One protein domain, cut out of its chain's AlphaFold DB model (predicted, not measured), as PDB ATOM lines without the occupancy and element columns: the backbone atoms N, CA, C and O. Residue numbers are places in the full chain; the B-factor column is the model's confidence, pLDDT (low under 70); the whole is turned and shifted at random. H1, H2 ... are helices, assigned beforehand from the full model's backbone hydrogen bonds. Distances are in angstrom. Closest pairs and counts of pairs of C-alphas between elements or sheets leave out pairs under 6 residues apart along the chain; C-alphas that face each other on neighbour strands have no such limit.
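AT A GLANCE: This is residues 22 to 52, 187 to 210 and 221 to 244 of the 463 residues of the protein "Uncharacterized protein (TIGR02678 family)" of Kitasatospora sp. SolWspMP-SS2h (UniProt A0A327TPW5). Three helices, H1, H2 and H3, make a small bundle, with H3 in the core; H4 packs on H3 on the side away from H1, and H5 lies tilted over the end where H2 and H3 finish, beside the first turns of H1. The 79 printed residues hold five named helices, H1 to H5 in chain order, and no named strand: the class is all helix. The whole is compact, with a radius of gyration of the C-alphas of 11.3 A, and rounded, spanning 29 by 25 by 23 A.

IN THESE COORDINATES: H1, residues 22 to 34, begins at C-alpha 22 (-45.217, 35.034, -11.875) and is 18.5 A long. H2, residues 37 to 48, is 15.9 A long, and H3, residues 197 to 207, 15.7 A. H4 is residues 222 to 231, and H5, residues 235 to 243, ends at C-alpha 243 (-39.223, 27.176, -12.711).

HOW THE PARTS SIT: H3 is the hub, touching the four other helices. H1 touches it at a shallow tilt of 7 degrees, opposite ways; their closest C-alphas, Ala 29 and Ala 201, are 3.9 A apart. H2 touches H3 at 22 degrees, the same way, closest at the C-alphas of Ala 40 and Pro 197, 5.7 A. H4 touches H3 at a steep tilt of 43 degrees; the closest C-alphas, Leu 203 and Val 224, are 5.7 A apart. H5 touches H3 at 41 degrees, closest at the C-alphas of Leu 207 and Ala 238, 5.3 A. H4 is apart from H1, H2 and H5. In each of the five helices every O i to N i+4 pair is within hydrogen-bond range.

THE WHOLE: The farthest C-alphas, Pro 188 and Gly 210, are 32.1 A apart. Residues 53 to 186 and 211 to 220 are not printed; the C-alpha gaps are 11.1 A and 18.3 A. The links H1 to H2 and H4 to H5 are tight. The mean pLDDT of the printed part is 91.2; residue 210 is under 70.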
ATOM      1  N   ALA A  22     -44.329  34.464 -12.887       86.56
ATOM      2  CA  ALA A  22     -45.217  35.034 -11.875       86.56
ATOM      3  C   ALA A  22     -46.115  33.980 -11.196       86.56
ATOM      4  O   ALA A  22     -46.229  33.959  -9.973       86.56
ATOM      5  N   ALA A  23     -46.714  33.068 -11.968       89.50
ATOM      6  CA  ALA A  23     -47.541  31.988 -11.424       89.50
ATOM      7  C   ALA A  23     -46.697  30.989 -10.616       89.50
ATOM      8  O   ALA A  23     -47.098  30.580  -9.526       89.50
ATOM      9  N   ALA A  24     -45.507  30.641 -11.122       91.31
ATOM     10  CA  ALA A  24     -44.565  29.776 -10.415       91.31
ATOM     11  C   ALA A  24     -44.101  30.396  -9.085       91.31
ATOM     12  O   ALA A  24     -43.999  29.695  -8.079       91.31
ATOM     13  N   ALA A  25     -43.870  31.710  -9.060       93.06
ATOM     14  CA  ALA A  25     -43.497  32.428  -7.849       93.06
ATOM     15  C   ALA A  25     -44.600  32.435  -6.792       93.06
ATOM     16  O   ALA A  25     -44.296  32.199  -5.625       93.06
ATOM     17  N   GLU A  26     -45.862  32.656  -7.168       93.38
ATOM     18  CA  GLU A  26     -46.969  32.596  -6.205       93.38
ATOM     19  C   GLU A  26     -47.212  31.174  -5.688       93.38
ATOM     20  O   GLU A  26     -47.426  30.991  -4.489       93.38
ATOM     21  N   GLU A  27     -47.104  30.150  -6.542       94.69
ATOM     22  CA  GLU A  27     -47.178  28.749  -6.106       94.69
ATOM     23  C   GLU A  27     -46.055  28.421  -5.110       94.69
ATOM     24  O   GLU A  27     -46.298  27.845  -4.047       94.69
ATOM     25  N   LEU A  28     -44.822  28.827  -5.416       95.25
ATOM     26  CA  LEU A  28     -43.673  28.624  -4.542       95.25
ATOM     27  C   LEU A  28     -43.807  29.402  -3.225       95.25
ATOM     28  O   LEU A  28     -43.544  28.851  -2.156       95.25
ATOM     29  N   ALA A  29     -44.267  30.651  -3.277       94.94
ATOM     30  CA  ALA A  29     -44.497  31.475  -2.098       94.94
ATOM     31  C   ALA A  29     -45.584  30.884  -1.188       94.94
ATOM     32  O   ALA A  29     -45.417  30.873   0.033       94.94
ATOM     33  N   ALA A  30     -46.665  30.349  -1.761       95.56
ATOM     34  CA  ALA A  30     -47.704  29.650  -1.008       95.56
ATOM     35  C   ALA A  30     -47.164  28.380  -0.334       95.56
ATOM     36  O   ALA A  30     -47.494  28.108   0.820       95.56
ATOM     37  N   ARG A  31     -46.290  27.629  -1.018       97.06
ATOM     38  CA  ARG A  31     -45.628  26.446  -0.446       97.06
ATOM     39  C   ARG A  31     -44.715  26.804   0.721       97.06
ATOM     40  O   ARG A  31     -44.770  26.118   1.734       97.06
ATOM     41  N   PHE A  32     -43.925  27.873   0.610       96.94
ATOM     42  CA  PHE A  32     -43.118  28.356   1.732       96.94
ATOM     43  C   PHE A  32     -43.993  28.795   2.906       96.94
ATOM     44  O   PHE A  32     -43.754  28.362   4.023       96.94
ATOM     45  N   ALA A  33     -45.051  29.571   2.658       93.56
ATOM     46  CA  ALA A  33     -45.954  30.032   3.713       93.56
ATOM     47  C   ALA A  33     -46.682  28.891   4.454       93.56
ATOM     48  O   ALA A  33     -47.082  29.071   5.603       93.56
ATOM     49  N   ALA A  34     -46.865  27.737   3.805       96.19
ATOM     50  CA  ALA A  34     -47.489  26.556   4.396       96.19
ATOM     51  C   ALA A  34     -46.503  25.620   5.122       96.19
ATOM     52  O   ALA A  34     -46.948  24.743   5.861       96.19
ATOM     53  N   ALA A  35     -45.195  25.769   4.895       96.38
ATOM     54  CA  ALA A  35     -44.166  24.885   5.431       96.38
ATOM     55  C   ALA A  35     -43.733  25.291   6.849       96.38
ATOM     56  O   ALA A  35     -43.666  26.476   7.187       96.38
ATOM     57  N   GLY A  36     -43.371  24.304   7.675       95.19
ATOM     58  CA  GLY A  36     -42.622  24.576   8.907       95.19
ATOM     59  C   GLY A  36     -41.202  25.087   8.600       95.19
ATOM     60  O   GLY A  36     -40.718  24.873   7.490       95.19
ATOM     61  N   PRO A  37     -40.481  25.706   9.558       91.69
ATOM     62  CA  PRO A  37     -39.151  26.280   9.306       91.69
ATOM     63  C   PRO A  37     -38.155  25.308   8.649       91.69
ATOM     64  O   PRO A  37     -37.651  25.586   7.567       91.69
ATOM     65  N   ALA A  38     -37.967  24.115   9.221       89.88
ATOM     66  CA  ALA A  38     -37.047  23.116   8.669       89.88
ATOM     67  C   ALA A  38     -37.471  22.587   7.283       89.88
ATOM     68  O   ALA A  38     -36.630  22.289   6.435       89.88
ATOM     69  N   GLU A  39     -38.778  22.468   7.034       92.38
ATOM     70  CA  GLU A  39     -39.301  22.071   5.721       92.38
ATOM     71  C   GLU A  39     -39.101  23.178   4.682       92.38
ATOM     72  O   GLU A  39     -38.784  22.889   3.527       92.38
ATOM     73  N   ALA A  40     -39.251  24.442   5.089       94.00
ATOM     74  CA  ALA A  40     -38.986  25.600   4.251       94.00
ATOM     75  C   ALA A  40     -37.501  25.673   3.869       94.00
ATOM     76  O   ALA A  40     -37.204  25.884   2.698       94.00
ATOM     77  N   ASP A  41     -36.576  25.399   4.790       92.44
ATOM     78  CA  ASP A  41     -35.139  25.350   4.482       92.44
ATOM     79  C   ASP A  41     -34.798  24.229   3.492       92.44
ATOM     80  O   ASP A  41     -34.078  24.436   2.511       92.44
ATOM     81  N   LEU A  42     -35.370  23.035   3.678       90.44
ATOM     82  CA  LEU A  42     -35.210  21.936   2.720       90.44
ATOM     83  C   LEU A  42     -35.807  22.279   1.347       90.44
ATOM     84  O   LEU A  42     -35.221  21.953   0.313       90.44
ATOM     85  N   LEU A  43     -36.945  22.972   1.307       92.75
ATOM     86  CA  LEU A  43     -37.526  23.455   0.058       92.75
ATOM     87  C   LEU A  43     -36.642  24.525  -0.599       92.75
ATOM     88  O   LEU A  43     -36.428  24.478  -1.809       92.75
ATOM     89  N   ALA A  44     -36.099  25.460   0.177       93.44
ATOM     90  CA  ALA A  44     -35.231  26.526  -0.311       93.44
ATOM     91  C   ALA A  44     -33.924  25.974  -0.888       93.44
ATOM     92  O   ALA A  44     -33.509  26.379  -1.974       93.44
ATOM     93  N   THR A  45     -33.311  24.998  -0.219       92.56
ATOM     94  CA  THR A  45     -32.114  24.313  -0.732       92.56
ATOM     95  C   THR A  45     -32.410  23.549  -2.017       92.56
ATOM     96  O   THR A  45     -31.618  23.626  -2.951       92.56
ATOM     97  N   ALA A  46     -33.566  22.885  -2.115       91.38
ATOM     98  CA  ALA A  46     -33.975  22.186  -3.332       91.38
ATOM     99  C   ALA A  46     -34.216  23.145  -4.510       91.38
ATOM    100  O   ALA A  46     -33.850  22.844  -5.645       91.38
ATOM    101  N   VAL A  47     -34.876  24.275  -4.249       92.88
ATOM    102  CA  VAL A  47     -35.322  25.207  -5.292       92.88
ATOM    103  C   VAL A  47     -34.209  26.143  -5.726       92.88
ATOM    104  O   VAL A  47     -33.990  26.298  -6.923       92.88
ATOM    105  N   PHE A  48     -33.498  26.758  -4.781       93.12
ATOM    106  CA  PHE A  48     -32.459  27.736  -5.090       93.12
ATOM    107  C   PHE A  48     -31.099  27.061  -5.279       93.12
ATOM    108  O   PHE A  48     -30.397  27.393  -6.237       93.12
ATOM    109  N   GLY A  49     -30.752  26.083  -4.432       89.88
ATOM    110  CA  GLY A  49     -29.458  25.388  -4.481       89.88
ATOM    111  C   GLY A  49     -28.267  26.336  -4.316       89.88
ATOM    112  O   GLY A  49     -27.217  26.105  -4.904       89.88
ATOM    113  N   ALA A  50     -28.459  27.438  -3.582       89.44
ATOM    114  CA  ALA A  50     -27.574  28.600  -3.587       89.44
ATOM    115  C   ALA A  50     -26.527  28.618  -2.451       89.44
ATOM    116  O   ALA A  50     -25.997  29.676  -2.121       89.44
ATOM    117  N   TYR A  51     -26.244  27.466  -1.839       90.94
ATOM    118  CA  TYR A  51     -25.317  27.337  -0.712       90.94
ATOM    119  C   TYR A  51     -23.894  26.968  -1.172       90.94
ATOM    120  O   TYR A  51     -23.710  26.298  -2.196       90.94
ATOM    121  N   GLY A  52     -22.884  27.391  -0.410       89.62
ATOM    122  CA  GLY A  52     -21.482  27.068  -0.667       89.62
ATOM    123  C   GLY A  52     -21.077  25.721  -0.063       89.62
ATOM    124  O   GLY A  52     -21.801  25.121   0.738       89.62
ATOM    125  N   LEU A 187     -29.715  19.717   0.745       84.94
ATOM    126  CA  LEU A 187     -28.921  19.208   1.857       84.94
ATOM    127  C   LEU A 187     -29.419  19.841   3.165       84.94
ATOM    128  O   LEU A 187     -29.592  21.060   3.214       84.94
ATOM    129  N   PRO A 188     -29.638  19.051   4.231       81.06
ATOM    130  CA  PRO A 188     -30.014  19.589   5.537       81.06
ATOM    131  C   PRO A 188     -28.975  20.584   6.085       81.06
ATOM    132  O   PRO A 188     -27.774  20.424   5.862       81.06
ATOM    133  N   GLY A 189     -29.430  21.606   6.823       81.31
ATOM    134  CA  GLY A 189     -28.546  22.599   7.462       81.31
ATOM    135  C   GLY A 189     -27.861  23.575   6.491       81.31
ATOM    136  O   GLY A 189     -26.756  24.061   6.766       81.31
ATOM    137  N   ARG A 190     -28.486  23.806   5.326       85.94
ATOM    138  CA  ARG A 190     -28.044  24.726   4.256       85.94
ATOM    139  C   ARG A 190     -29.054  25.839   3.984       85.94
ATOM    140  O   ARG A 190     -29.247  26.243   2.840       85.94
ATOM    141  N   ASP A 191     -29.719  26.295   5.032       85.62
ATOM    142  CA  ASP A 191     -30.629  27.431   4.989       85.62
ATOM    143  C   ASP A 191     -29.943  28.701   4.459       85.62
ATOM    144  O   ASP A 191     -28.719  28.865   4.510       85.62
ATOM    145  N   LEU A 192     -30.747  29.617   3.917       87.31
ATOM    146  CA  LEU A 192     -30.269  30.949   3.577       87.31
ATOM    147  C   LEU A 192     -30.414  31.831   4.816       87.31
ATOM    148  O   LEU A 192     -31.524  32.185   5.211       87.31
ATOM    149  N   ALA A 193     -29.275  32.178   5.411       81.38
ATOM    150  CA  ALA A 193     -29.209  32.845   6.704       81.38
ATOM    151  C   ALA A 193     -30.167  34.045   6.823       81.38
ATOM    152  O   ALA A 193     -30.182  34.954   5.988       81.38
ATOM    153  N   GLY A 194     -30.942  34.060   7.909       84.81
ATOM    154  CA  GLY A 194     -31.863  35.150   8.234       84.81
ATOM    155  C   GLY A 194     -33.181  35.136   7.453       84.81
ATOM    156  O   GLY A 194     -33.932  36.110   7.542       84.81
ATOM    157  N   LEU A 195     -33.474  34.071   6.700       92.00
ATOM    158  CA  LEU A 195     -34.778  33.860   6.078       92.00
ATOM    159  C   LEU A 195     -35.593  32.837   6.864       92.00
ATOM    160  O   LEU A 195     -35.147  31.733   7.143       92.00
ATOM    161  N   ASP A 196     -36.819  33.223   7.186       93.81
ATOM    162  CA  ASP A 196     -37.861  32.332   7.676       93.81
ATOM    163  C   ASP A 196     -38.799  31.945   6.505       93.81
ATOM    164  O   ASP A 196     -38.610  32.410   5.368       93.81
ATOM    165  N   PRO A 197     -39.837  31.117   6.729       96.00
ATOM    166  CA  PRO A 197     -40.796  30.773   5.678       96.00
ATOM    167  C   PRO A 197     -41.403  31.994   4.955       96.00
ATOM    168  O   PRO A 197     -41.598  31.968   3.737       96.00
ATOM    169  N   ALA A 198     -41.654  33.099   5.666       93.94
ATOM    170  CA  ALA A 198     -42.173  34.330   5.067       93.94
ATOM    171  C   ALA A 198     -41.115  35.057   4.216       93.94
ATOM    172  O   ALA A 198     -41.435  35.589   3.148       93.94
ATOM    173  N   GLY A 199     -39.855  35.044   4.645       94.69
ATOM    174  CA  GLY A 199     -38.704  35.550   3.908       94.69
ATOM    175  C   GLY A 199     -38.494  34.811   2.589       94.69
ATOM    176  O   GLY A 199     -38.344  35.457   1.551       94.69
ATOM    177  N   TYR A 200     -38.561  33.477   2.587       95.88
ATOM    178  CA  TYR A 200     -38.485  32.693   1.348       95.88
ATOM    179  C   TYR A 200     -39.653  32.985   0.401       95.88
ATOM    180  O   TYR A 200     -39.452  33.143  -0.807       95.88
ATOM    181  N   ALA A 201     -40.870  33.126   0.935       94.94
ATOM    182  CA  ALA A 201     -42.030  33.523   0.142       94.94
ATOM    183  C   ALA A 201     -41.851  34.920  -0.482       94.94
ATOM    184  O   ALA A 201     -42.193  35.135  -1.647       94.94
ATOM    185  N   ALA A 202     -41.283  35.869   0.266       93.56
ATOM    186  CA  ALA A 202     -40.956  37.199  -0.240       93.56
ATOM    187  C   ALA A 202     -39.850  37.163  -1.309       93.56
ATOM    188  O   ALA A 202     -39.956  37.879  -2.304       93.56
ATOM    189  N   LEU A 203     -38.834  36.306  -1.154       94.50
ATOM    190  CA  LEU A 203     -37.787  36.096  -2.159       94.50
ATOM    191  C   LEU A 203     -38.367  35.565  -3.476       94.50
ATOM    192  O   LEU A 203     -38.063  36.119  -4.532       94.50
ATOM    193  N   ALA A 204     -39.238  34.552  -3.423       94.50
ATOM    194  CA  ALA A 204     -39.890  34.000  -4.614       94.50
ATOM    195  C   ALA A 204     -40.659  35.081  -5.395       94.50
ATOM    196  O   ALA A 204     -40.479  35.225  -6.604       94.50
ATOM    197  N   ARG A 205     -41.454  35.904  -4.698       91.94
ATOM    198  CA  ARG A 205     -42.185  37.023  -5.318       91.94
ATOM    199  C   ARG A 205     -41.261  38.095  -5.884       91.94
ATOM    200  O   ARG A 205     -41.514  38.604  -6.972       91.94
ATOM    201  N   ALA A 206     -40.190  38.433  -5.168       91.50
ATOM    202  CA  ALA A 206     -39.241  39.445  -5.613       91.50
ATOM    203  C   ALA A 206     -38.485  39.020  -6.885       91.50
ATOM    204  O   ALA A 206     -38.265  39.852  -7.764       91.50
ATOM    205  N   LEU A 207     -38.151  37.732  -7.026       92.00
ATOM    206  CA  LEU A 207     -37.527  37.181  -8.237       92.00
ATOM    207  C   LEU A 207     -38.433  37.296  -9.474       92.00
ATOM    208  O   LEU A 207     -37.938  37.493 -10.578       92.00
ATOM    209  N   ALA A 208     -39.756  37.233  -9.319       88.56
ATOM    210  CA  ALA A 208     -40.692  37.338 -10.441       88.56
ATOM    211  C   ALA A 208     -40.878  38.766 -10.991       88.56
ATOM    212  O   ALA A 208     -41.666  38.941 -11.916       88.56
ATOM    213  N   GLY A 209     -40.210  39.775 -10.414       70.06
ATOM    214  CA  GLY A 209     -40.492  41.215 -10.514       70.06
ATOM    215  C   GLY A 209     -40.570  41.862 -11.909       70.06
ATOM    216  O   GLY A 209     -39.790  42.758 -12.220       70.06
ATOM    217  N   GLY A 210     -41.584  41.514 -12.703       54.50
ATOM    218  CA  GLY A 210     -41.900  42.140 -13.984       54.50
ATOM    219  C   GLY A 210     -43.356  41.925 -14.419       54.50
ATOM    220  O   GLY A 210     -43.665  40.943 -15.078       54.50
ATOM    221  N   PRO A 221     -38.160  42.386   2.555       91.06
ATOM    222  CA  PRO A 221     -37.420  42.232   3.799       91.06
ATOM    223  C   PRO A 221     -35.928  42.497   3.589       91.06
ATOM    224  O   PRO A 221     -35.367  42.156   2.547       91.06
ATOM    225  N   ALA A 222     -35.271  43.106   4.577       91.62
ATOM    226  CA  ALA A 222     -33.838  43.392   4.516       91.62
ATOM    227  C   ALA A 222     -32.959  42.183   4.119       91.62
ATOM    228  O   ALA A 222     -32.132  42.372   3.225       91.62
ATOM    229  N   PRO A 223     -33.143  40.961   4.674       92.81
ATOM    230  CA  PRO A 223     -32.344  39.801   4.261       92.81
ATOM    231  C   PRO A 223     -32.585  39.410   2.796       92.81
ATOM    232  O   PRO A 223     -31.638  39.123   2.071       92.81
ATOM    233  N   VAL A 224     -33.833  39.488   2.318       93.44
ATOM    234  CA  VAL A 224     -34.174  39.220   0.909       93.44
ATOM    235  C   VAL A 224     -33.502  40.235  -0.011       93.44
ATOM    236  O   VAL A 224     -32.912  39.859  -1.020       93.44
ATOM    237  N   ARG A 225     -33.549  41.526   0.339       91.88
ATOM    238  CA  ARG A 225     -32.889  42.580  -0.441       91.88
ATOM    239  C   ARG A 225     -31.377  42.368  -0.501       91.88
ATOM    240  O   ARG A 225     -30.821  42.423  -1.587       91.88
ATOM    241  N   ALA A 226     -30.739  42.060   0.629       91.69
ATOM    242  CA  ALA A 226     -29.306  41.780   0.671       91.69
ATOM    243  C   ALA A 226     -28.919  40.596  -0.237       91.69
ATOM    244  O   ALA A 226     -27.922  40.672  -0.953       91.69
ATOM    245  N   LEU A 227     -29.730  39.531  -0.264       91.94
ATOM    246  CA  LEU A 227     -29.521  38.393  -1.165       91.94
ATOM    247  C   LEU A 227     -29.682  38.776  -2.638       91.94
ATOM    248  O   LEU A 227     -28.846  38.407  -3.459       91.94
ATOM    249  N   LEU A 228     -30.716  39.544  -2.983       92.44
ATOM    250  CA  LEU A 228     -30.919  40.021  -4.354       92.44
ATOM    251  C   LEU A 228     -29.792  40.958  -4.805       92.44
ATOM    252  O   LEU A 228     -29.344  40.855  -5.945       92.44
ATOM    253  N   ASP A 229     -29.293  41.816  -3.914       91.44
ATOM    254  CA  ASP A 229     -28.158  42.707  -4.173       91.44
ATOM    255  C   ASP A 229     -26.844  41.935  -4.368       91.44
ATOM    256  O   ASP A 229     -25.985  42.369  -5.144       91.44
ATOM    257  N   ALA A 230     -26.692  40.791  -3.693       90.12
ATOM    258  CA  ALA A 230     -25.555  39.890  -3.855       90.12
ATOM    259  C   ALA A 230     -25.649  39.069  -5.151       90.12
ATOM    260  O   ALA A 230     -24.660  38.935  -5.871       90.12
ATOM    261  N   TRP A 231     -26.828  38.525  -5.466       92.62
ATOM    262  CA  TRP A 231     -27.031  37.667  -6.637       92.62
ATOM    263  C   TRP A 231     -27.151  38.454  -7.937       92.62
ATOM    264  O   TRP A 231     -26.724  37.960  -8.976       92.62
ATOM    265  N   ARG A 232     -27.742  39.656  -7.899       93.44
ATOM    266  CA  ARG A 232     -28.074  40.487  -9.071       93.44
ATOM    267  C   ARG A 232     -28.660  39.654 -10.220       93.44
ATOM    268  O   ARG A 232     -28.070  39.601 -11.300       93.44
ATOM    269  N   PRO A 233     -29.769  38.925  -9.983       93.31
ATOM    270  CA  PRO A 233     -30.241  37.932 -10.933       93.31
ATOM    271  C   PRO A 233     -30.805  38.605 -12.196       93.31
ATOM    272  O   PRO A 233     -31.755  39.385 -12.086       93.31
ATOM    273  N   PRO A 234     -30.285  38.304 -13.404       93.38
ATOM    274  CA  PRO A 234     -30.965  38.683 -14.640       93.38
ATOM    275  C   PRO A 234     -32.295  37.921 -14.776       93.38
ATOM    276  O   PRO A 234     -32.498  36.891 -14.125       93.38
ATOM    277  N   ALA A 235     -33.191  38.396 -15.644       91.38
ATOM    278  CA  ALA A 235     -34.547  37.854 -15.779       91.38
ATOM    279  C   ALA A 235     -34.565  36.345 -16.088       91.38
ATOM    280  O   ALA A 235     -35.398  35.614 -15.558       91.38
ATOM    281  N   GLU A 236     -33.616  35.854 -16.888       92.62
ATOM    282  CA  GLU A 236     -33.505  34.432 -17.219       92.62
ATOM    283  C   GLU A 236     -33.067  33.591 -16.017       92.62
ATOM    284  O   GLU A 236     -33.571  32.484 -15.842       92.62
ATOM    285  N   LEU A 237     -32.160  34.106 -15.174       94.25
ATOM    286  CA  LEU A 237     -31.767  33.411 -13.943       94.25
ATOM    287  C   LEU A 237     -32.925  33.399 -12.948       94.25
ATOM    288  O   LEU A 237     -33.164  32.384 -12.306       94.25
ATOM    289  N   ALA A 238     -33.649  34.510 -12.821       94.19
ATOM    290  CA  ALA A 238     -34.811  34.578 -11.949       94.19
ATOM    291  C   ALA A 238     -35.904  33.591 -12.394       94.19
ATOM    292  O   ALA A 238     -36.421  32.836 -11.573       94.19
ATOM    293  N   ALA A 239     -36.189  33.517 -13.697       93.12
ATOM    294  CA  ALA A 239     -37.099  32.518 -14.250       93.12
ATOM    295  C   ALA A 239     -36.608  31.084 -13.982       93.12
ATOM    296  O   ALA A 239     -37.400  30.238 -13.565       93.12
ATOM    297  N   ASP A 240     -35.316  30.803 -14.157       93.88
ATOM    298  CA  ASP A 240     -34.730  29.489 -13.870       93.88
ATOM    299  C   ASP A 240     -34.788  29.140 -12.366       93.88
ATOM    300  O   ASP A 240     -35.147  28.019 -12.011       93.88
ATOM    301  N   LEU A 241     -34.538  30.091 -11.459       94.31
ATOM    302  CA  LEU A 241     -34.685  29.905 -10.003       94.31
ATOM    303  C   LEU A 241     -36.123  29.561  -9.596       94.31
ATOM    304  O   LEU A 241     -36.319  28.820  -8.636       94.31
ATOM    305  N   LEU A 242     -37.117  30.070 -10.325       93.81
ATOM    306  CA  LEU A 242     -38.536  29.851 -10.037       93.81
ATOM    307  C   LEU A 242     -39.106  28.587 -10.691       93.81
ATOM    308  O   LEU A 242     -40.043  27.994 -10.160       93.81
ATOM    309  N   THR A 243     -38.582  28.190 -11.851       93.06
ATOM    310  CA  THR A 243     -39.223  27.176 -12.711       93.06
ATOM    311  C   THR A 243     -38.390  25.919 -12.935       93.06
ATOM    312  O   THR A 243     -38.946  24.893 -13.340       93.06
ATOM    313  N   ALA A 244     -37.076  25.951 -12.682       92.06
ATOM    314  CA  ALA A 244     -36.238  24.778 -12.876       92.06
ATOM    315  C   ALA A 244     -36.672  23.646 -11.945       92.06
ATOM    316  O   ALA A 244     -36.855  23.833 -10.743       92.06
TER     317      ALA A 244